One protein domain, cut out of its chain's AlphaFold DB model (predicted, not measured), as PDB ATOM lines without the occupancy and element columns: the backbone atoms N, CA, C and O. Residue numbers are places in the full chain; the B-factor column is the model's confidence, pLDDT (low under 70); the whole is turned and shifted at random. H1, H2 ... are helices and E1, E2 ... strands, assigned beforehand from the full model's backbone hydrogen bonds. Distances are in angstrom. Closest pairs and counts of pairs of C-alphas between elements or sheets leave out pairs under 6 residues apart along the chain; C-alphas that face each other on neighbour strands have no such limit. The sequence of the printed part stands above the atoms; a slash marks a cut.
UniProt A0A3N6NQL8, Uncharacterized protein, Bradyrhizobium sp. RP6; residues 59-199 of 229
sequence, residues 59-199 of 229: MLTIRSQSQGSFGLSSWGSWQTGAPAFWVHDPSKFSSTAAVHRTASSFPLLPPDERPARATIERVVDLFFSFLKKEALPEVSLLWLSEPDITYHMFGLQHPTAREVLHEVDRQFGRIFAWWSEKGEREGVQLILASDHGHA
ATOM      1  N   MET A  59     241.396 246.263 247.958       94.38
ATOM      2  CA  MET A  59     240.095 246.298 247.305       94.38
ATOM      3  C   MET A  59     240.272 246.580 245.815       94.38
ATOM      4  O   MET A  59     240.783 247.636 245.442       94.38
ATOM      5  N   LEU A  60     239.798 245.663 244.973       94.25
ATOM      6  CA  LEU A  60     239.671 245.881 243.535       94.25
ATOM      7  C   LEU A  60     238.461 246.779 243.284       94.25
ATOM      8  O   LEU A  60     237.362 246.499 243.759       94.25
ATOM      9  N   THR A  61     238.640 247.838 242.504       94.62
ATOM     10  CA  THR A  61     237.548 248.749 242.144       94.62
ATOM     11  C   THR A  61     237.474 248.909 240.629       94.62
ATOM     12  O   THR A  61     238.453 249.333 240.025       94.62
ATOM     13  N   ILE A  62     236.329 248.613 240.004       95.19
ATOM     14  CA  ILE A  62     236.094 248.804 238.558       95.19
ATOM     15  C   ILE A  62     234.754 249.513 238.362       95.19
ATOM     16  O   ILE A  62     233.706 248.949 238.673       95.19
ATOM     17  N   ARG A  63     234.748 250.778 237.924       93.62
ATOM     18  CA  ARG A  63     233.508 251.586 237.944       93.62
ATOM     19  C   ARG A  63     233.399 252.547 236.768       93.62
ATOM     20  O   ARG A  63     234.408 253.072 236.296       93.62
ATOM     21  N   SER A  64     232.156 252.850 236.395       92.75
ATOM     22  CA  SER A  64     231.781 253.797 235.333       92.75
ATOM     23  C   SER A  64     231.127 255.098 235.802       92.75
ATOM     24  O   SER A  64     230.625 255.875 234.987       92.75
ATOM     25  N   GLN A  65     231.134 255.363 237.104       91.06
ATOM     26  CA  GLN A  65     230.578 256.589 237.675       91.06
ATOM     27  C   GLN A  65     231.418 257.836 237.361       91.06
ATOM     28  O   GLN A  65     232.496 257.751 236.769       91.06
ATOM     29  N   SER A  66     230.958 258.994 237.844       93.00
ATOM     30  CA  SER A  66     231.776 260.205 237.920       93.00
ATOM     31  C   SER A  66     233.086 259.971 238.680       93.00
ATOM     32  O   SER A  66     233.195 259.092 239.542       93.00
ATOM     33  N   GLN A  67     234.085 260.796 238.373       93.88
ATOM     34  CA  GLN A  67     235.409 260.703 238.979       93.88
ATOM     35  C   GLN A  67     235.348 260.867 240.508       93.88
ATOM     36  O   GLN A  67     235.957 260.096 241.243       93.88
ATOM     37  N   GLY A  68     234.589 261.844 241.005       94.38
ATOM     38  CA  GLY A  68     234.436 262.078 242.441       94.38
ATOM     39  C   GLY A  68     233.766 260.904 243.154       94.38
ATOM     40  O   GLY A  68     234.281 260.426 244.164       94.38
ATOM     41  N   SER A  69     232.695 260.351 242.581       94.00
ATOM     42  CA  SER A  69     232.009 259.195 243.168       94.00
ATOM     43  C   SER A  69     232.869 257.925 243.139       94.00
ATOM     44  O   SER A  69     232.864 257.159 244.108       94.00
ATOM     45  N   PHE A  70     233.687 257.727 242.092       94.38
ATOM     46  CA  PHE A  70     234.732 256.698 242.096       94.38
ATOM     47  C   PHE A  70     235.643 256.879 243.314       94.38
ATOM     48  O   PHE A  70     235.730 255.973 244.144       94.38
ATOM     49  N   GLY A  71     236.244 258.065 243.458       93.25
ATOM     50  CA  GLY A  71     237.203 258.363 244.520       93.25
ATOM     51  C   GLY A  71     236.635 258.208 245.931       93.25
ATOM     52  O   GLY A  71     237.327 257.672 246.792       93.25
ATOM     53  N   LEU A  72     235.383 258.623 246.162       93.62
ATOM     54  CA  LEU A  72     234.698 258.478 247.454       93.62
ATOM     55  C   LEU A  72     234.403 257.014 247.795       93.62
ATOM     56  O   LEU A  72     234.568 256.590 248.936       93.62
ATOM     57  N   SER A  73     233.950 256.231 246.813       91.38
ATOM     58  CA  SER A  73     233.517 254.847 247.041       91.38
ATOM     59  C   SER A  73     234.653 253.871 247.353       91.38
ATOM     60  O   SER A  73     234.420 252.866 248.020       91.38
ATOM     61  N   SER A  74     235.867 254.174 246.892       91.44
ATOM     62  CA  SER A  74     237.082 253.388 247.130       91.44
ATOM     63  C   SER A  74     238.146 254.177 247.897       91.44
ATOM     64  O   SER A  74     239.331 253.839 247.845       91.44
ATOM     65  N   TRP A  75     237.734 255.234 248.606       93.12
ATOM     66  CA  TRP A  75     238.620 256.077 249.408       93.12
ATOM     67  C   TRP A  75     239.468 255.237 250.367       93.12
ATOM     68  O   TRP A  75     238.973 254.254 250.921       93.12
ATOM     69  N   GLY A  76     240.741 255.589 250.531       91.38
ATOM     70  CA  GLY A  76     241.725 254.813 251.285       91.38
ATOM     71  C   GLY A  76     242.320 253.618 250.534       91.38
ATOM     72  O   GLY A  76     243.456 253.265 250.808       91.38
ATOM     73  N   SER A  77     241.616 253.031 249.556       91.69
ATOM     74  CA  SER A  77     242.112 251.869 248.798       91.69
ATOM     75  C   SER A  77     242.977 252.275 247.598       91.69
ATOM     76  O   SER A  77     244.140 251.890 247.482       91.69
ATOM     77  N   TRP A  78     242.445 253.103 246.690       90.44
ATOM     78  CA  TRP A  78     243.191 253.500 245.484       90.44
ATOM     79  C   TRP A  78     244.433 254.345 245.820       90.44
ATOM     80  O   TRP A  78     245.446 254.278 245.131       90.44
ATOM     81  N   GLN A  79     244.386 255.090 246.930       89.94
ATOM     82  CA  GLN A  79     245.492 255.920 247.424       89.94
ATOM     83  C   GLN A  79     246.695 255.092 247.891       89.94
ATOM     84  O   GLN A  79     247.815 255.596 247.894       89.94
ATOM     85  N   THR A  80     246.483 253.824 248.252       88.56
ATOM     86  CA  THR A  80     247.542 252.903 248.689       88.56
ATOM     87  C   THR A  80     248.014 251.973 247.572       88.56
ATOM     88  O   THR A  80     248.730 251.011 247.834       88.56
ATOM     89  N   GLY A  81     247.623 252.244 246.321       87.69
ATOM     90  CA  GLY A  81     248.048 251.478 245.147       87.69
ATOM     91  C   GLY A  81     247.244 250.204 244.882       87.69
ATOM     92  O   GLY A  81     247.657 249.397 244.044       87.69
ATOM     93  N   ALA A  82     246.106 250.007 245.558       90.62
ATOM     94  CA  ALA A  82     245.213 248.894 245.255       90.62
ATOM     95  C   ALA A  82     244.667 248.990 243.809       90.62
ATOM     96  O   ALA A  82     244.543 250.096 243.270       90.62
ATOM     97  N   PRO A  83     244.311 247.862 243.164       90.81
ATOM     98  CA  PRO A  83     243.826 247.865 241.785       90.81
ATOM     99  C   PRO A  83     242.561 248.721 241.596       90.81
ATOM    100  O   PRO A  83     241.476 248.384 242.075       90.81
ATOM    101  N   ALA A  84     242.688 249.824 240.855       92.62
ATOM    102  CA  ALA A  84     241.619 250.798 240.650       92.62
ATOM    103  C   ALA A  84     241.457 251.146 239.160       92.62
ATOM    104  O   ALA A  84     242.303 251.800 238.556       92.62
ATOM    105  N   PHE A  85     240.337 250.724 238.575       91.88
ATOM    106  CA  PHE A  85     239.979 250.901 237.171       91.88
ATOM    107  C   PHE A  85     238.773 251.832 237.040       91.88
ATOM    108  O   PHE A  85     237.615 251.400 237.016       91.88
ATOM    109  N   TRP A  86     239.034 253.131 236.924       93.06
ATOM    110  CA  TRP A  86     238.017 254.054 236.436       93.06
ATOM    111  C   TRP A  86     237.957 253.946 234.914       93.06
ATOM    112  O   TRP A  86     238.927 254.265 234.235       93.06
ATOM    113  N   VAL A  87     236.849 253.437 234.373       91.25
ATOM    114  CA  VAL A  87     236.815 252.971 232.972       91.25
ATOM    115  C   VAL A  87     236.962 254.083 231.930       91.25
ATOM    116  O   VAL A  87     237.327 253.789 230.794       91.25
ATOM    117  N   HIS A  88     236.705 255.333 232.322       88.75
ATOM    118  CA  HIS A  88     236.810 256.514 231.458       88.75
ATOM    119  C   HIS A  88     238.256 256.982 231.280       88.75
ATOM    120  O   HIS A  88     238.647 257.374 230.186       88.75
ATOM    121  N   ASP A  89     239.059 256.910 232.345       85.50
ATOM    122  CA  ASP A  89     240.500 257.157 232.306       85.50
ATOM    123  C   ASP A  89     241.200 256.399 233.456       85.50
ATOM    124  O   ASP A  89     241.355 256.917 234.570       85.50
ATOM    125  N   PRO A  90     241.649 255.162 233.195       73.31
ATOM    126  CA  PRO A  90     242.291 254.301 234.186       73.31
ATOM    127  C   PRO A  90     243.543 254.918 234.821       73.31
ATOM    128  O   PRO A  90     243.913 254.545 235.932       73.31
ATOM    129  N   SER A  91     244.188 255.877 234.142       77.44
ATOM    130  CA  SER A  91     245.419 256.508 234.625       77.44
ATOM    131  C   SER A  91     245.217 257.436 235.823       77.44
ATOM    132  O   SER A  91     246.184 257.804 236.486       77.44
ATOM    133  N   LYS A  92     243.969 257.812 236.126       82.00
ATOM    134  CA  LYS A  92     243.659 258.790 237.177       82.00
ATOM    135  C   LYS A  92     243.715 258.240 238.596       82.00
ATOM    136  O   LYS A  92     243.891 259.029 239.518       82.00
ATOM    137  N   PHE A  93     243.538 256.933 238.774       84.75
ATOM    138  CA  PHE A  93     243.388 256.320 240.102       84.75
ATOM    139  C   PHE A  93     244.392 255.220 240.408       84.75
ATOM    140  O   PHE A  93     244.511 254.813 241.557       84.75
ATOM    141  N   SER A  94     245.110 254.736 239.402       78.56
ATOM    142  CA  SER A  94     246.114 253.701 239.581       78.56
ATOM    143  C   SER A  94     247.353 254.070 238.790       78.56
ATOM    144  O   SER A  94     247.263 254.301 237.591       78.56
ATOM    145  N   SER A  95     248.507 254.042 239.455       70.06
ATOM    146  CA  SER A  95     249.832 254.119 238.832       70.06
ATOM    147  C   SER A  95     250.429 252.737 238.536       70.06
ATOM    148  O   SER A  95     251.549 252.623 238.037       70.06
ATOM    149  N   THR A  96     249.713 251.655 238.864       74.94
ATOM    150  CA  THR A  96     250.207 250.285 238.709       74.94
ATOM    151  C   THR A  96     250.290 249.910 237.232       74.94
ATOM    152  O   THR A  96     249.287 249.885 236.517       74.94
ATOM    153  N   ALA A  97     251.485 249.546 236.758       73.81
ATOM    154  CA  ALA A  97     251.718 249.221 235.348       73.81
ATOM    155  C   ALA A  97     250.821 248.079 234.823       73.81
ATOM    156  O   ALA A  97     250.464 248.065 233.647       73.81
ATOM    157  N   ALA A  98     250.433 247.127 235.679       70.94
ATOM    158  CA  ALA A  98     249.510 246.046 235.325       70.94
ATOM    159  C   ALA A  98     248.092 246.552 235.008       70.94
ATOM    160  O   ALA A  98     247.484 246.109 234.029       70.94
ATOM    161  N   VAL A  99     247.607 247.526 235.784       75.06
ATOM    162  CA  VAL A  99     246.320 248.197 235.566       75.06
ATOM    163  C   VAL A  99     246.353 248.966 234.249       75.06
ATOM    164  O   VAL A  99     245.490 248.747 233.401       75.06
ATOM    165  N   HIS A 100     247.403 249.761 234.010       76.06
ATOM    166  CA  HIS A 100     247.568 250.485 232.745       76.06
ATOM    167  C   HIS A 100     247.618 249.546 231.536       76.06
ATOM    168  O   HIS A 100     246.855 249.734 230.597       76.06
ATOM    169  N   ARG A 101     248.447 248.491 231.569       78.38
ATOM    170  CA  ARG A 101     248.533 247.516 230.465       78.38
ATOM    171  C   ARG A 101     247.194 246.849 230.173       78.38
ATOM    172  O   ARG A 101     246.858 246.629 229.015       78.38
ATOM    173  N   THR A 102     246.455 246.490 231.219       79.62
ATOM    174  CA  THR A 102     245.142 245.859 231.076       79.62
ATOM    175  C   THR A 102     244.127 246.830 230.506       79.62
ATOM    176  O   THR A 102     243.346 246.447 229.650       79.62
ATOM    177  N   ALA A 103     244.147 248.088 230.929       78.25
ATOM    178  CA  ALA A 103     243.180 249.049 230.443       78.25
ATOM    179  C   ALA A 103     243.487 249.534 229.013       78.25
ATOM    180  O   ALA A 103     242.563 249.711 228.225       78.25
ATOM    181  N   SER A 104     244.767 249.641 228.634       79.50
ATOM    182  CA  SER A 104     245.195 249.971 227.267       79.50
ATOM    183  C   SER A 104     244.874 248.894 226.226       79.50
ATOM    184  O   SER A 104     244.948 249.181 225.037       79.50
ATOM    185  N   SER A 105     244.521 247.664 226.627       84.31
ATOM    186  CA  SER A 105     244.092 246.631 225.671       84.31
ATOM    187  C   SER A 105     242.640 246.784 225.216       84.31
ATOM    188  O   SER A 105     242.186 246.009 224.379       84.31
ATOM    189  N   PHE A 106     241.896 247.735 225.782       84.69
ATOM    190  CA  PHE A 106     240.505 247.982 225.433       84.69
ATOM    191  C   PHE A 106     240.356 249.201 224.513       84.69
ATOM    192  O   PHE A 106     241.135 250.149 224.631       84.69
ATOM    193  N   PRO A 107     239.341 249.223 223.626       84.50
ATOM    194  CA  PRO A 107     239.086 250.379 222.771       84.50
ATOM    195  C   PRO A 107     238.740 251.627 223.597       84.50
ATOM    196  O   PRO A 107     238.378 251.539 224.770       84.50
ATOM    197  N   LEU A 108     238.800 252.815 223.004       86.25
ATOM    198  CA  LEU A 108     238.254 254.002 223.668       86.25
ATOM    199  C   LEU A 108     236.732 253.868 223.804       86.25
ATOM    200  O   LEU A 108     236.076 253.293 222.933       86.25
ATOM    201  N   LEU A 109     236.183 254.355 224.917       90.69
ATOM    202  CA  LEU A 109     234.734 254.471 225.069       90.69
ATOM    203  C   LEU A 109     234.218 255.631 224.204       90.69
ATOM    204  O   LEU A 109     234.942 256.619 224.035       90.69
ATOM    205  N   PRO A 110     232.993 255.540 223.651       87.88
ATOM    206  CA  PRO A 110     232.391 256.660 222.942       87.88
ATOM    207  C   PRO A 110     232.270 257.883 223.867       87.88
ATOM    208  O   PRO A 110     231.858 257.729 225.021       87.88
ATOM    209  N   PRO A 111     232.602 259.097 223.395       84.94
ATOM    210  CA  PRO A 111     232.337 260.303 224.167       84.94
ATOM    211  C   PRO A 111     230.824 260.475 224.348       84.94
ATOM    212  O   PRO A 111     230.057 260.218 223.421       84.94
ATOM    213  N   ASP A 112     230.405 260.903 225.542       84.38
ATOM    214  CA  ASP A 112     228.997 261.162 225.884       84.38
ATOM    215  C   ASP A 112     228.036 259.998 225.566       84.38
ATOM    216  O   ASP A 112     226.891 260.214 225.166       84.38
ATOM    217  N   GLU A 113     228.497 258.758 225.760       89.12
ATOM    218  CA  GLU A 113     227.739 257.549 225.440       89.12
ATOM    219  C   GLU A 113     226.374 257.499 226.154       89.12
ATOM    220  O   GLU A 113     226.293 257.460 227.383       89.12
ATOM    221  N   ARG A 114     225.288 257.496 225.371       87.56
ATOM    222  CA  ARG A 114     223.900 257.537 225.856       87.56
ATOM    223  C   ARG A 114     222.994 256.723 224.920       87.56
ATOM    224  O   ARG A 114     222.703 257.201 223.822       87.56
ATOM    225  N   PRO A 115     222.510 255.531 225.312       92.44
ATOM    226  CA  PRO A 115     222.782 254.813 226.564       92.44
ATOM    227  C   PRO A 115     224.208 254.250 226.637       92.44
ATOM    228  O   PRO A 115     224.779 253.874 225.616       92.44
ATOM    229  N   ALA A 116     224.752 254.124 227.846       93.62
ATOM    230  CA  ALA A 116     226.150 253.788 228.118       93.62
ATOM    231  C   ALA A 116     226.448 252.267 228.036       93.62
ATOM    232  O   ALA A 116     226.966 251.657 228.977       93.62
ATOM    233  N   ARG A 117     226.077 251.620 226.921       94.31
ATOM    234  CA  ARG A 117     226.149 250.151 226.742       94.31
ATOM    235  C   ARG A 117     227.586 249.625 226.671       94.31
ATOM    236  O   ARG A 117     227.933 248.684 227.382       94.31
ATOM    237  N   ALA A 118     228.440 250.245 225.864       94.25
ATOM    238  CA  ALA A 118     229.859 249.906 225.791       94.25
ATOM    239  C   ALA A 118     230.554 250.169 227.132       94.25
ATOM    240  O   ALA A 118     231.457 249.430 227.524       94.25
ATOM    241  N   THR A 119     230.108 251.189 227.869       94.44
ATOM    242  CA  THR A 119     230.607 251.486 229.213       94.44
ATOM    243  C   THR A 119     230.286 250.371 230.215       94.44
ATOM    244  O   THR A 119     231.163 250.010 231.005       94.44
ATOM    245  N   ILE A 120     229.082 249.782 230.201       94.94
ATOM    246  CA  ILE A 120     228.787 248.648 231.097       94.94
ATOM    247  C   ILE A 120     229.540 247.380 230.698       94.94
ATOM    248  O   ILE A 120     230.077 246.691 231.567       94.94
ATOM    249  N   GLU A 121     229.660 247.110 229.398       95.56
ATOM    250  CA  GLU A 121     230.442 245.982 228.895       95.56
ATOM    251  C   GLU A 121     231.918 246.117 229.287       95.56
ATOM    252  O   GLU A 121     232.521 245.162 229.774       95.56
ATOM    253  N   ARG A 122     232.473 247.333 229.210       95.06
ATOM    254  CA  ARG A 122     233.842 247.634 229.639       95.06
ATOM    255  C   ARG A 122     234.108 247.271 231.093       95.06
ATOM    256  O   ARG A 122     235.172 246.729 231.385       95.06
ATOM    257  N   VAL A 123     233.191 247.599 232.005       95.94
ATOM    258  CA  VAL A 123     233.355 247.284 233.435       95.94
ATOM    259  C   VAL A 123     233.481 245.771 233.626       95.94
ATOM    260  O   VAL A 123     234.395 245.306 234.308       95.94
ATOM    261  N   VAL A 124     232.605 244.996 232.984       97.44
ATOM    262  CA  VAL A 124     232.594 243.532 233.111       97.44
ATOM    263  C   VAL A 124     233.780 242.886 232.397       97.44
ATOM    264  O   VAL A 124     234.401 241.968 232.933       97.44
ATOM    265  N   ASP A 125     234.174 243.386 231.231       95.88
ATOM    266  CA  ASP A 125     235.339 242.859 230.527       95.88
ATOM    267  C   ASP A 125     236.649 243.132 231.274       95.88
ATOM    268  O   ASP A 125     237.532 242.271 231.300       95.88
ATOM    269  N   LEU A 126     236.783 244.299 231.915       93.88
ATOM    270  CA  LEU A 126     237.932 244.602 232.771       93.88
ATOM    271  C   LEU A 126     238.007 243.645 233.959       93.88
ATOM    272  O   LEU A 126     239.097 243.173 234.275       93.88
ATOM    273  N   PHE A 127     236.867 243.304 234.561       95.38
ATOM    274  CA  PHE A 127     236.809 242.305 235.624       95.38
ATOM    275  C   PHE A 127     237.314 240.937 235.151       95.38
ATOM    276  O   PHE A 127     238.206 240.356 235.769       95.38
ATOM    277  N   PHE A 128     236.838 240.449 234.003       95.81
ATOM    278  CA  PHE A 128     237.324 239.185 233.444       95.81
ATOM    279  C   PHE A 128     238.783 239.237 232.991       95.81
ATOM    280  O   PHE A 128     239.490 238.233 233.064       95.81
ATOM    281  N   SER A 129     239.256 240.388 232.516       93.12
ATOM    282  CA  SER A 129     240.663 240.577 232.159       93.12
ATOM    283  C   SER A 129     241.565 240.559 233.394       93.12
ATOM    284  O   SER A 129     242.643 239.965 233.350       93.12
ATOM    285  N   PHE A 130     241.101 241.138 234.506       91.38
ATOM    286  CA  PHE A 130     241.773 241.072 235.802       91.38
ATOM    287  C   PHE A 130     241.861 239.625 236.304       91.38
ATOM    288  O   PHE A 130     242.961 239.138 236.546       91.38
ATOM    289  N   LEU A 131     240.739 238.894 236.325       92.88
ATOM    290  CA  LEU A 131     240.668 237.489 236.764       92.88
ATOM    291  C   LEU A 131     241.587 236.525 235.996       92.88
ATOM    292  O   LEU A 131     241.940 235.463 236.506       92.88
ATOM    293  N   LYS A 132     241.960 236.855 234.753       92.19
ATOM    294  CA  LYS A 132     242.910 236.056 233.956       92.19
ATOM    295  C   LYS A 132     244.360 236.217 234.410       92.19
ATOM    296  O   LYS A 132     245.193 235.391 234.047       92.19
ATOM    297  N   LYS A 133     244.678 237.304 235.112       88.69
ATOM    298  CA  LYS A 133     246.051 237.712 235.442       88.69
ATOM    299  C   LYS A 133     246.324 237.682 236.938       88.69
ATOM    300  O   LYS A 133     247.451 237.411 237.335       88.69
ATOM    301  N   GLU A 134     245.312 237.982 237.740       88.06
ATOM    302  CA  GLU A 134     245.424 238.198 239.177       88.06
ATOM    303  C   GLU A 134     244.264 237.508 239.908       88.06
ATOM    304  O   GLU A 134     243.161 237.362 239.373       88.06
ATOM    305  N   ALA A 135     244.522 237.063 241.138       90.44
ATOM    306  CA  ALA A 135     243.473 236.585 242.033       90.44
ATOM    307  C   ALA A 135     242.652 237.769 242.565       90.44
ATOM    308  O   ALA A 135     243.161 238.887 242.668       90.44
ATOM    309  N   LEU A 136     241.388 237.529 242.927       93.62
ATOM    310  CA  LEU A 136     240.586 238.565 243.575       93.62
ATOM    311  C   LEU A 136     241.178 238.924 244.946       93.62
ATOM    312  O   LEU A 136     241.543 238.017 245.695       93.62
ATOM    313  N   PRO A 137     241.252 240.221 245.290       94.31
ATOM    314  CA  PRO A 137     241.585 240.640 246.644       94.31
ATOM    315  C   PRO A 137     240.381 240.444 247.581       94.31
ATOM    316  O   PRO A 137     239.320 239.977 247.163       94.31
ATOM    317  N   GLU A 138     240.519 240.844 248.847       95.88
ATOM    318  CA  GLU A 138     239.503 240.618 249.884       95.88
ATOM    319  C   GLU A 138     238.134 241.216 249.548       95.88
ATOM    320  O   GLU A 138     237.109 240.680 249.969       95.88
ATOM    321  N   VAL A 139     238.108 242.326 248.803       96.25
ATOM    322  CA  VAL A 139     236.873 242.972 248.349       96.25
ATOM    323  C   VAL A 139     237.011 243.402 246.894       96.25
ATOM    324  O   VAL A 139     237.988 244.038 246.510       96.25
ATOM    325  N   SER A 140     236.003 243.106 246.076       96.00
ATOM    326  CA  SER A 140     235.903 243.606 244.702       96.00
ATOM    327  C   SER A 140     234.607 244.385 244.521       96.00
ATOM    328  O   SER A 140     233.527 243.850 244.751       96.00
ATOM    329  N   LEU A 141     234.706 245.648 244.105       96.19
ATOM    330  CA  LEU A 141     233.563 246.520 243.849       96.19
ATOM    331  C   LEU A 141     233.477 246.866 242.368       96.19
ATOM    332  O   LEU A 141     234.275 247.646 241.841       96.19
ATOM    333  N   LEU A 142     232.454 246.316 241.724       97.06
ATOM    334  CA  LEU A 142     232.058 246.666 240.368       97.06
ATOM    335  C   LEU A 142     230.874 247.629 240.431       97.06
ATOM    336  O   LEU A 142     230.014 247.502 241.302       97.06
ATOM    337  N   TRP A 143     230.815 248.593 239.517       96.25
ATOM    338  CA  TRP A 143     229.641 249.457 239.390       96.25
ATOM    339  C   TRP A 143     229.316 249.784 237.948       96.25
ATOM    340  O   TRP A 143     230.180 250.246 237.197       96.25
ATOM    341  N   LEU A 144     228.042 249.606 237.618       95.88
ATOM    342  CA  LEU A 144     227.439 249.922 236.335       95.88
ATOM    343  C   LEU A 144     226.560 251.166 236.520       95.88
ATOM    344  O   LEU A 144     225.662 251.161 237.354       95.88
ATOM    345  N   SER A 145     226.841 252.247 235.787       93.75
ATOM    346  CA  SER A 145     226.041 253.488 235.839       93.75
ATOM    347  C   SER A 145     224.700 253.389 235.101       93.75
ATOM    348  O   SER A 145     223.911 254.323 235.132       93.75
ATOM    349  N   GLU A 146     224.436 252.279 234.418       95.81
ATOM    350  CA  GLU A 146     223.113 251.967 233.879       95.81
ATOM    351  C   GLU A 146     222.383 251.018 234.841       95.81
ATOM    352  O   GLU A 146     223.034 250.180 235.471       95.81
ATOM    353  N   PRO A 147     221.048 251.109 234.957       95.94
ATOM    354  CA  PRO A 147     220.140 251.850 234.075       95.94
ATOM    355  C   PRO A 147     219.872 253.316 234.473       95.94
ATOM    356  O   PRO A 147     219.011 253.950 233.868       95.94
ATOM    357  N   ASP A 148     220.568 253.858 235.479       95.19
ATOM    358  CA  ASP A 148     220.343 255.213 236.013       95.19
ATOM    359  C   ASP A 148     220.402 256.308 234.933       95.19
ATOM    360  O   ASP A 148     219.444 257.066 234.757       95.19
ATOM    361  N   ILE A 149     221.472 256.325 234.131       93.75
ATOM    362  CA  ILE A 149     221.651 257.299 233.042       93.75
ATOM    363  C   ILE A 149     220.460 257.259 232.075       93.75
ATOM    364  O   ILE A 149     219.859 258.292 231.759       93.75
ATOM    365  N   THR A 150     220.083 256.065 231.613       95.31
ATOM    366  CA  THR A 150     218.974 255.895 230.667       95.31
ATOM    367  C   THR A 150     217.628 256.266 231.285       95.31
ATOM    368  O   THR A 150     216.800 256.893 230.619       95.31
ATOM    369  N   TYR A 151     217.401 255.935 232.556       95.06
ATOM    370  CA  TYR A 151     216.174 256.299 233.262       95.06
ATOM    371  C   TYR A 151     216.031 257.812 233.420       95.06
ATOM    372  O   TYR A 151     214.942 258.335 233.181       95.06
ATOM    373  N   HIS A 152     217.113 258.527 233.729       92.62
ATOM    374  CA  HIS A 152     217.101 259.987 233.794       92.62
ATOM    375  C   HIS A 152     216.759 260.653 232.454       92.62
ATOM    376  O   HIS A 152     216.109 261.702 232.442       92.62
ATOM    377  N   MET A 153     217.171 260.064 231.330       91.62
ATOM    378  CA  MET A 153     216.949 260.642 230.000       91.62
ATOM    379  C   MET A 153     215.579 260.315 229.410       91.62
ATOM    380  O   MET A 153     214.925 261.193 228.851       91.62
ATOM    381  N   PHE A 154     215.163 259.053 229.500       92.06
ATOM    382  CA  PHE A 154     213.995 258.552 228.775       92.06
ATOM    383  C   PHE A 154     212.808 258.221 229.684       92.06
ATOM    384  O   PHE A 154     211.676 258.119 229.213       92.06
ATOM    385  N   GLY A 155     213.047 258.063 230.985       91.88
ATOM    386  CA  GLY A 155     212.059 257.575 231.937       91.88
ATOM    387  C   GLY A 155     211.923 256.048 231.942       91.88
ATOM    388  O   GLY A 155     212.302 255.342 231.009       91.88
ATOM    389  N   LEU A 156     211.335 255.541 233.026       92.62
ATOM    390  CA  LEU A 156     211.243 254.110 233.351       92.62
ATOM    391  C   LEU A 156     210.498 253.257 232.313       92.62
ATOM    392  O   LEU A 156     210.784 252.072 232.172       92.62
ATOM    393  N   GLN A 157     209.519 253.838 231.618       91.75
ATOM    394  CA  GLN A 157     208.628 253.101 230.712       91.75
ATOM    395  C   GLN A 157     209.104 253.107 229.253       91.75
ATOM    396  O   GLN A 157     208.475 252.487 228.397       91.75
ATOM    397  N   HIS A 158     210.191 253.814 228.942       94.44
ATOM    398  CA  HIS A 158     210.656 253.934 227.567       94.44
ATOM    399  C   HIS A 158     211.259 252.609 227.056       94.44
ATOM    400  O   HIS A 158     211.980 251.947 227.805       94.44
ATOM    401  N   PRO A 159     211.064 252.222 225.780       95.94
ATOM    402  CA  PRO A 159     211.659 250.997 225.231       95.94
ATOM    403  C   PRO A 159     213.183 250.910 225.410       95.94
ATOM    404  O   PRO A 159     213.700 249.875 225.823       95.94
ATOM    405  N   THR A 160     213.898 252.025 225.226       95.69
ATOM    406  CA  THR A 160     215.353 252.113 225.471       95.69
ATOM    407  C   THR A 160     215.733 251.778 226.914       95.69
ATOM    408  O   THR A 160     216.753 251.133 227.136       95.69
ATOM    409  N   ALA A 161     214.909 252.162 227.893       94.81
ATOM    410  CA  ALA A 161     215.130 251.846 229.302       94.81
ATOM    411  C   ALA A 161     215.055 250.333 229.556       94.81
ATOM    412  O   ALA A 161     215.876 249.777 230.285       94.81
ATOM    413  N   ARG A 162     214.119 249.650 228.888       94.62
ATOM    414  CA  ARG A 162     214.004 248.189 228.927       94.62
ATOM    415  C   ARG A 162     215.181 247.499 228.237       94.62
ATOM    416  O   ARG A 162     215.713 246.536 228.776       94.62
ATOM    417  N   GLU A 163     215.596 247.980 227.069       96.00
ATOM    418  CA  GLU A 163     216.754 247.428 226.352       96.00
ATOM    419  C   GLU A 163     218.041 247.536 227.176       96.00
ATOM    420  O   GLU A 163     218.824 246.593 227.237       96.00
ATOM    421  N   VAL A 164     218.251 248.670 227.844       96.88
ATOM    422  CA  VAL A 164     219.414 248.872 228.714       96.88
ATOM    423  C   VAL A 164     219.345 247.987 229.950       96.88
ATOM    424  O   VAL A 164     220.363 247.424 230.338       96.88
ATOM    425  N   LEU A 165     218.160 247.792 230.532       96.19
ATOM    426  CA  LEU A 165     217.996 246.849 231.635       96.19
ATOM    427  C   LEU A 165     218.346 245.411 231.212       96.19
ATOM    428  O   LEU A 165     219.018 244.714 231.964       96.19
ATOM    429  N   HIS A 166     217.959 244.987 230.003       96.88
ATOM    430  CA  HIS A 166     218.381 243.696 229.447       96.88
ATOM    431  C   HIS A 166     219.900 243.606 229.250       96.88
ATOM    432  O   HIS A 166     220.482 242.546 229.456       96.88
ATOM    433  N   GLU A 167     220.556 244.706 228.878       97.56
ATOM    434  CA  GLU A 167     222.014 244.749 228.736       97.56
ATOM    435  C   GLU A 167     222.703 244.653 230.109       97.56
ATOM    436  O   GLU A 167     223.629 243.863 230.270       97.56
ATOM    437  N   VAL A 168     222.203 245.349 231.137       97.50
ATOM    438  CA  VAL A 168     222.681 245.206 232.527       97.50
ATOM    439  C   VAL A 168     222.495 243.772 233.034       97.50
ATOM    440  O   VAL A 168     223.432 243.200 233.592       97.50
ATOM    441  N   ASP A 169     221.326 243.170 232.796       98.31
ATOM    442  CA  ASP A 169     221.034 241.773 233.142       98.31
ATOM    443  C   ASP A 169     221.997 240.803 232.443       98.31
ATOM    444  O   ASP A 169     222.610 239.959 233.095       98.31
ATOM    445  N   ARG A 170     222.243 240.987 231.139       98.50
ATOM    446  CA  ARG A 170     223.222 240.196 230.377       98.50
ATOM    447  C   ARG A 170     224.619 240.289 230.990       98.50
ATOM    448  O   ARG A 170     225.293 239.268 231.146       98.50
ATOM    449  N   GLN A 171     225.071 241.496 231.326       98.31
ATOM    450  CA  GLN A 171     226.392 241.722 231.915       98.31
ATOM    451  C   GLN A 171     226.516 241.101 233.310       98.31
ATOM    452  O   GLN A 171     227.517 240.440 233.601       98.31
ATOM    453  N   PHE A 172     225.488 241.237 234.147       98.31
ATOM    454  CA  PHE A 172     225.433 240.559 235.439       98.31
ATOM    455  C   PHE A 172     225.407 239.033 235.278       98.31
ATOM    456  O   PHE A 172     226.145 238.335 235.970       98.31
ATOM    457  N   GLY A 173     224.651 238.514 234.309       98.56
ATOM    458  CA  GLY A 173     224.582 237.089 233.989       98.56
ATOM    459  C   GLY A 173     225.950 236.481 233.671       98.56
ATOM    460  O   GLY A 173     226.237 235.364 234.098       98.56
ATOM    461  N   ARG A 174     226.848 237.229 233.011       98.62
ATOM    462  CA  ARG A 174     228.241 236.795 232.792       98.62
ATOM    463  C   ARG A 174     228.996 236.618 234.114       98.62
ATOM    464  O   ARG A 174     229.663 235.603 234.301       98.62
ATOM    465  N   ILE A 175     228.890 237.587 235.027       98.50
ATOM    466  CA  ILE A 175     229.529 237.533 236.355       98.50
ATOM    467  C   ILE A 175     228.951 236.373 237.170       98.50
ATOM    468  O   ILE A 175     229.701 235.599 237.760       98.50
ATOM    469  N   PHE A 176     227.626 236.226 237.165       98.69
ATOM    470  CA  PHE A 176     226.927 235.162 237.875       98.69
ATOM    471  C   PHE A 176     227.299 233.768 237.351       98.69
ATOM    472  O   PHE A 176     227.498 232.849 238.146       98.69
ATOM    473  N   ALA A 177     227.454 233.610 236.033       98.62
ATOM    474  CA  ALA A 177     227.904 232.359 235.430       98.62
ATOM    475  C   ALA A 177     229.310 231.974 235.915       98.62
ATOM    476  O   ALA A 177     229.511 230.853 236.373       98.62
ATOM    477  N   TRP A 178     230.258 232.918 235.908       98.12
ATOM    478  CA  TRP A 178     231.596 232.688 236.463       98.12
ATOM    479  C   TRP A 178     231.564 232.362 237.962       98.12
ATOM    480  O   TRP A 178     232.276 231.465 238.419       98.12
ATOM    481  N   TRP A 179     230.736 233.070 238.731       98.50
ATOM    482  CA  TRP A 179     230.594 232.820 240.162       98.50
ATOM    483  C   TRP A 179     230.065 231.404 240.427       98.50
ATOM    484  O   TRP A 179     230.680 230.663 241.187       98.50
ATOM    485  N   SER A 180     229.007 230.993 239.726       98.38
ATOM    486  CA  SER A 180     228.417 229.651 239.850       98.38
ATOM    487  C   SER A 180     229.384 228.552 239.397       98.38
ATOM    488  O   SER A 180     229.462 227.478 239.989       98.38
ATOM    489  N   GLU A 181     230.154 228.808 238.336       97.75
ATOM    490  CA  GLU A 181     231.104 227.835 237.807       97.75
ATOM    491  C   GLU A 181     232.350 227.704 238.679       97.75
ATOM    492  O   GLU A 181     232.907 226.612 238.746       97.75
ATOM    493  N   LYS A 182     232.821 228.775 239.321       96.44
ATOM    494  CA  LYS A 182     234.132 228.810 239.982       96.44
ATOM    495  C   LYS A 182     234.112 229.566 241.308       96.44
ATOM    496  O   LYS A 182     234.545 229.007 242.314       96.44
ATOM    497  N   GLY A 183     233.609 230.800 241.306       96.69
ATOM    498  CA  GLY A 183     233.688 231.711 242.453       96.69
ATOM    499  C   GLY A 183     233.106 231.142 243.752       96.69
ATOM    500  O   GLY A 183     233.731 231.278 244.800       96.69
ATOM    501  N   GLU A 184     231.970 230.443 243.693       97.62
ATOM    502  CA  GLU A 184     231.334 229.833 244.868       97.62
ATOM    503  C   GLU A 184     232.252 228.803 245.542       97.62
ATOM    504  O   GLU A 184     232.472 228.855 246.752       97.62
ATOM    505  N   ARG A 185     232.865 227.905 244.757       97.38
ATOM    506  CA  ARG A 185     233.801 226.894 245.283       97.38
ATOM    507  C   ARG A 185     235.097 227.504 245.809       97.38
ATOM    508  O   ARG A 185     235.750 226.897 246.651       97.38
ATOM    509  N   GLU A 186     235.463 228.686 245.323       95.69
ATOM    510  CA  GLU A 186     236.600 229.468 245.819       95.69
ATOM    511  C   GLU A 186     236.248 230.315 247.054       95.69
ATOM    512  O   GLU A 186     237.097 231.042 247.566       95.69
ATOM    513  N   GLY A 187     235.013 230.215 247.563       96.88
ATOM    514  CA  GLY A 187     234.562 230.940 248.751       96.88
ATOM    515  C   GLY A 187     234.255 232.419 248.501       96.88
ATOM    516  O   GLY A 187     234.150 233.192 249.454       96.88
ATOM    517  N   VAL A 188     234.101 232.833 247.239       97.94
ATOM    518  CA  VAL A 188     233.726 234.206 246.883       97.94
ATOM    519  C   VAL A 188     232.253 234.426 247.223       97.94
ATOM    520  O   VAL A 188     231.380 233.728 246.713       97.94
ATOM    521  N   GLN A 189     231.956 235.437 248.038       98.19
ATOM    522  CA  GLN A 189     230.582 235.888 248.270       98.19
ATOM    523  C   GLN A 189     230.188 236.926 247.215       98.19
ATOM    524  O   GLN A 189     230.876 237.933 247.046       98.19
ATOM    525  N   LEU A 190     229.075 236.691 246.516       98.00
ATOM    526  CA  LEU A 190     228.532 237.616 245.522       98.00
ATOM    527  C   LEU A 190     227.366 238.411 246.118       98.00
ATOM    528  O   LEU A 190     226.375 237.836 246.559       98.00
ATOM    529  N   ILE A 191     227.476 239.741 246.098       97.50
ATOM    530  CA  ILE A 191     226.432 240.665 246.552       97.50
ATOM    531  C   ILE A 191     226.053 241.572 245.383       97.50
ATOM    532  O   ILE A 191     226.914 242.233 244.805       97.50
ATOM    533  N   LEU A 192     224.759 241.625 245.062       96.38
ATOM    534  CA  LEU A 192     224.183 242.585 244.124       96.38
ATOM    535  C   LEU A 192     223.350 243.603 244.904       96.38
ATOM    536  O   LEU A 192     222.475 243.231 245.684       96.38
ATOM    537  N   ALA A 193     223.625 244.885 244.692       95.25
ATOM    538  CA  ALA A 193     222.924 245.981 245.343       95.25
ATOM    539  C   ALA A 193     222.852 247.200 244.419       95.25
ATOM    540  O   ALA A 193     223.583 247.296 243.434       95.25
ATOM    541  N   SER A 194     221.988 248.141 244.781       94.56
ATOM    542  CA  SER A 194     221.875 249.459 244.163       94.56
ATOM    543  C   SER A 194     221.859 250.516 245.265       94.56
ATOM    544  O   SER A 194     221.454 250.238 246.395       94.56
ATOM    545  N   ASP A 195     222.338 251.714 244.955       92.94
ATOM    546  CA  ASP A 195     222.268 252.872 245.840       92.94
ATOM    547  C   ASP A 195     220.874 253.487 245.916       92.94
ATOM    548  O   ASP A 195     220.525 254.029 246.967       92.94
ATOM    549  N   HIS A 196     220.073 253.396 244.852       94.62
ATOM    550  CA  HIS A 196     218.703 253.897 244.855       94.62
ATOM    551  C   HIS A 196     217.811 253.303 243.754       94.62
ATOM    552  O   HIS A 196     218.256 252.748 242.755       94.62
ATOM    553  N   GLY A 197     216.497 253.465 243.934       94.00
ATOM    554  CA  GLY A 197     215.503 253.208 242.893       94.00
ATOM    555  C   GLY A 197     215.268 254.420 241.986       94.00
ATOM    556  O   GLY A 197     216.015 255.396 242.006       94.00
ATOM    557  N   HIS A 198     214.188 254.372 241.212       93.62
ATOM    558  CA  HIS A 198     213.711 255.481 240.384       93.62
ATOM    559  C   HIS A 198     212.199 255.635 240.516       93.62
ATOM    560  O   HIS A 198     211.485 254.661 240.762       93.62
ATOM    561  N   ALA A 199     211.709 256.855 240.308       91.69
ATOM    562  CA  ALA A 199     210.289 257.181 240.316       91.69
ATOM    563  C   ALA A 199     209.908 257.986 239.068       91.69
ATOM    564  O   ALA A 199     210.735 258.681 238.474       91.69
TER     565      ALA A 199
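This is residues 59 to 199 of the 229 residues of an uncharacterized protein of Bradyrhizobium sp. RP6 (UniProt A0A3N6NQL8). A small parallel sheet of three strands has H3 along one face and short H1 on the other; long H5 lies side by side with H3, off the sheet. H4 folds against the beginning of H5, H2 sits at the far end beside the last residues of H3, and residues 184 to 199 fold back from H5 as a tail. The printed part has 141 residues with five named helices and three strands, in the order E1 H1 E2 H2 H3 E3 H4 H5; the sheet runs E2 E1 E3 and the class is mostly helix. The whole is compact, with a radius of gyration of the C-alphas of 15.1 A and spans of 41 by 34 by 27 A.

E1, residues 59 to 63, is the inner strand, parallel to edge strands E2, residues 84 to 86, and E3, residues 139 to 143. N 85 and O 61 are within hydrogen-bond range at 2.8 A, as are N 141 and O 60 at 2.8 A. H1, residues 67 to 73, is on the sheet at a height of 9.4 A; E1, H1, E2 make a strand-helix-strand unit, two parallel neighbours joined through a helix, with a right-handed crossover. H2, residues 97 to 103, only grazes the sheet. H3, residues 117 to 131, is on the opposite face from H1, over and along E1 at 9 degrees on the local plane; the C-alphas of Ile 62 and Val 123 are their closest, 6.0 A. E2, H2 H3, E3 make a split unit, with E1 between its strands, also right-handed. H2 and H3 form a helical hairpin, closest at C-alphas Thr 102 and Ser 129, 7.0 A. H5, residues 159 to 183, touches H3 with residues 164 to 175 alone, the same way at a shallow tilt of 7 degrees; the C-alphas of Val 124 and Gln 171 are closest, 6.6 A. H4, residues 148 to 154, forms a hairpin with H5, closest at C-alphas Thr 150 and Ala 161, 5.7 A. In the five helices every O i to N i+4 pair is within hydrogen-bond range.

E1 begins at C-alpha 59, (240.095, 246.298, 247.305). H3 is 21.7 A long. H5, 34.0 A, ends at C-alpha 183, (233.688, 231.711, 242.453).

The two farthest C-alphas, of Ala 97 and Gln 157, are 43.5 A apart. The printed part has no cut; the link H2 to H3 is long, and no printed residue is under 70 in pLDDT.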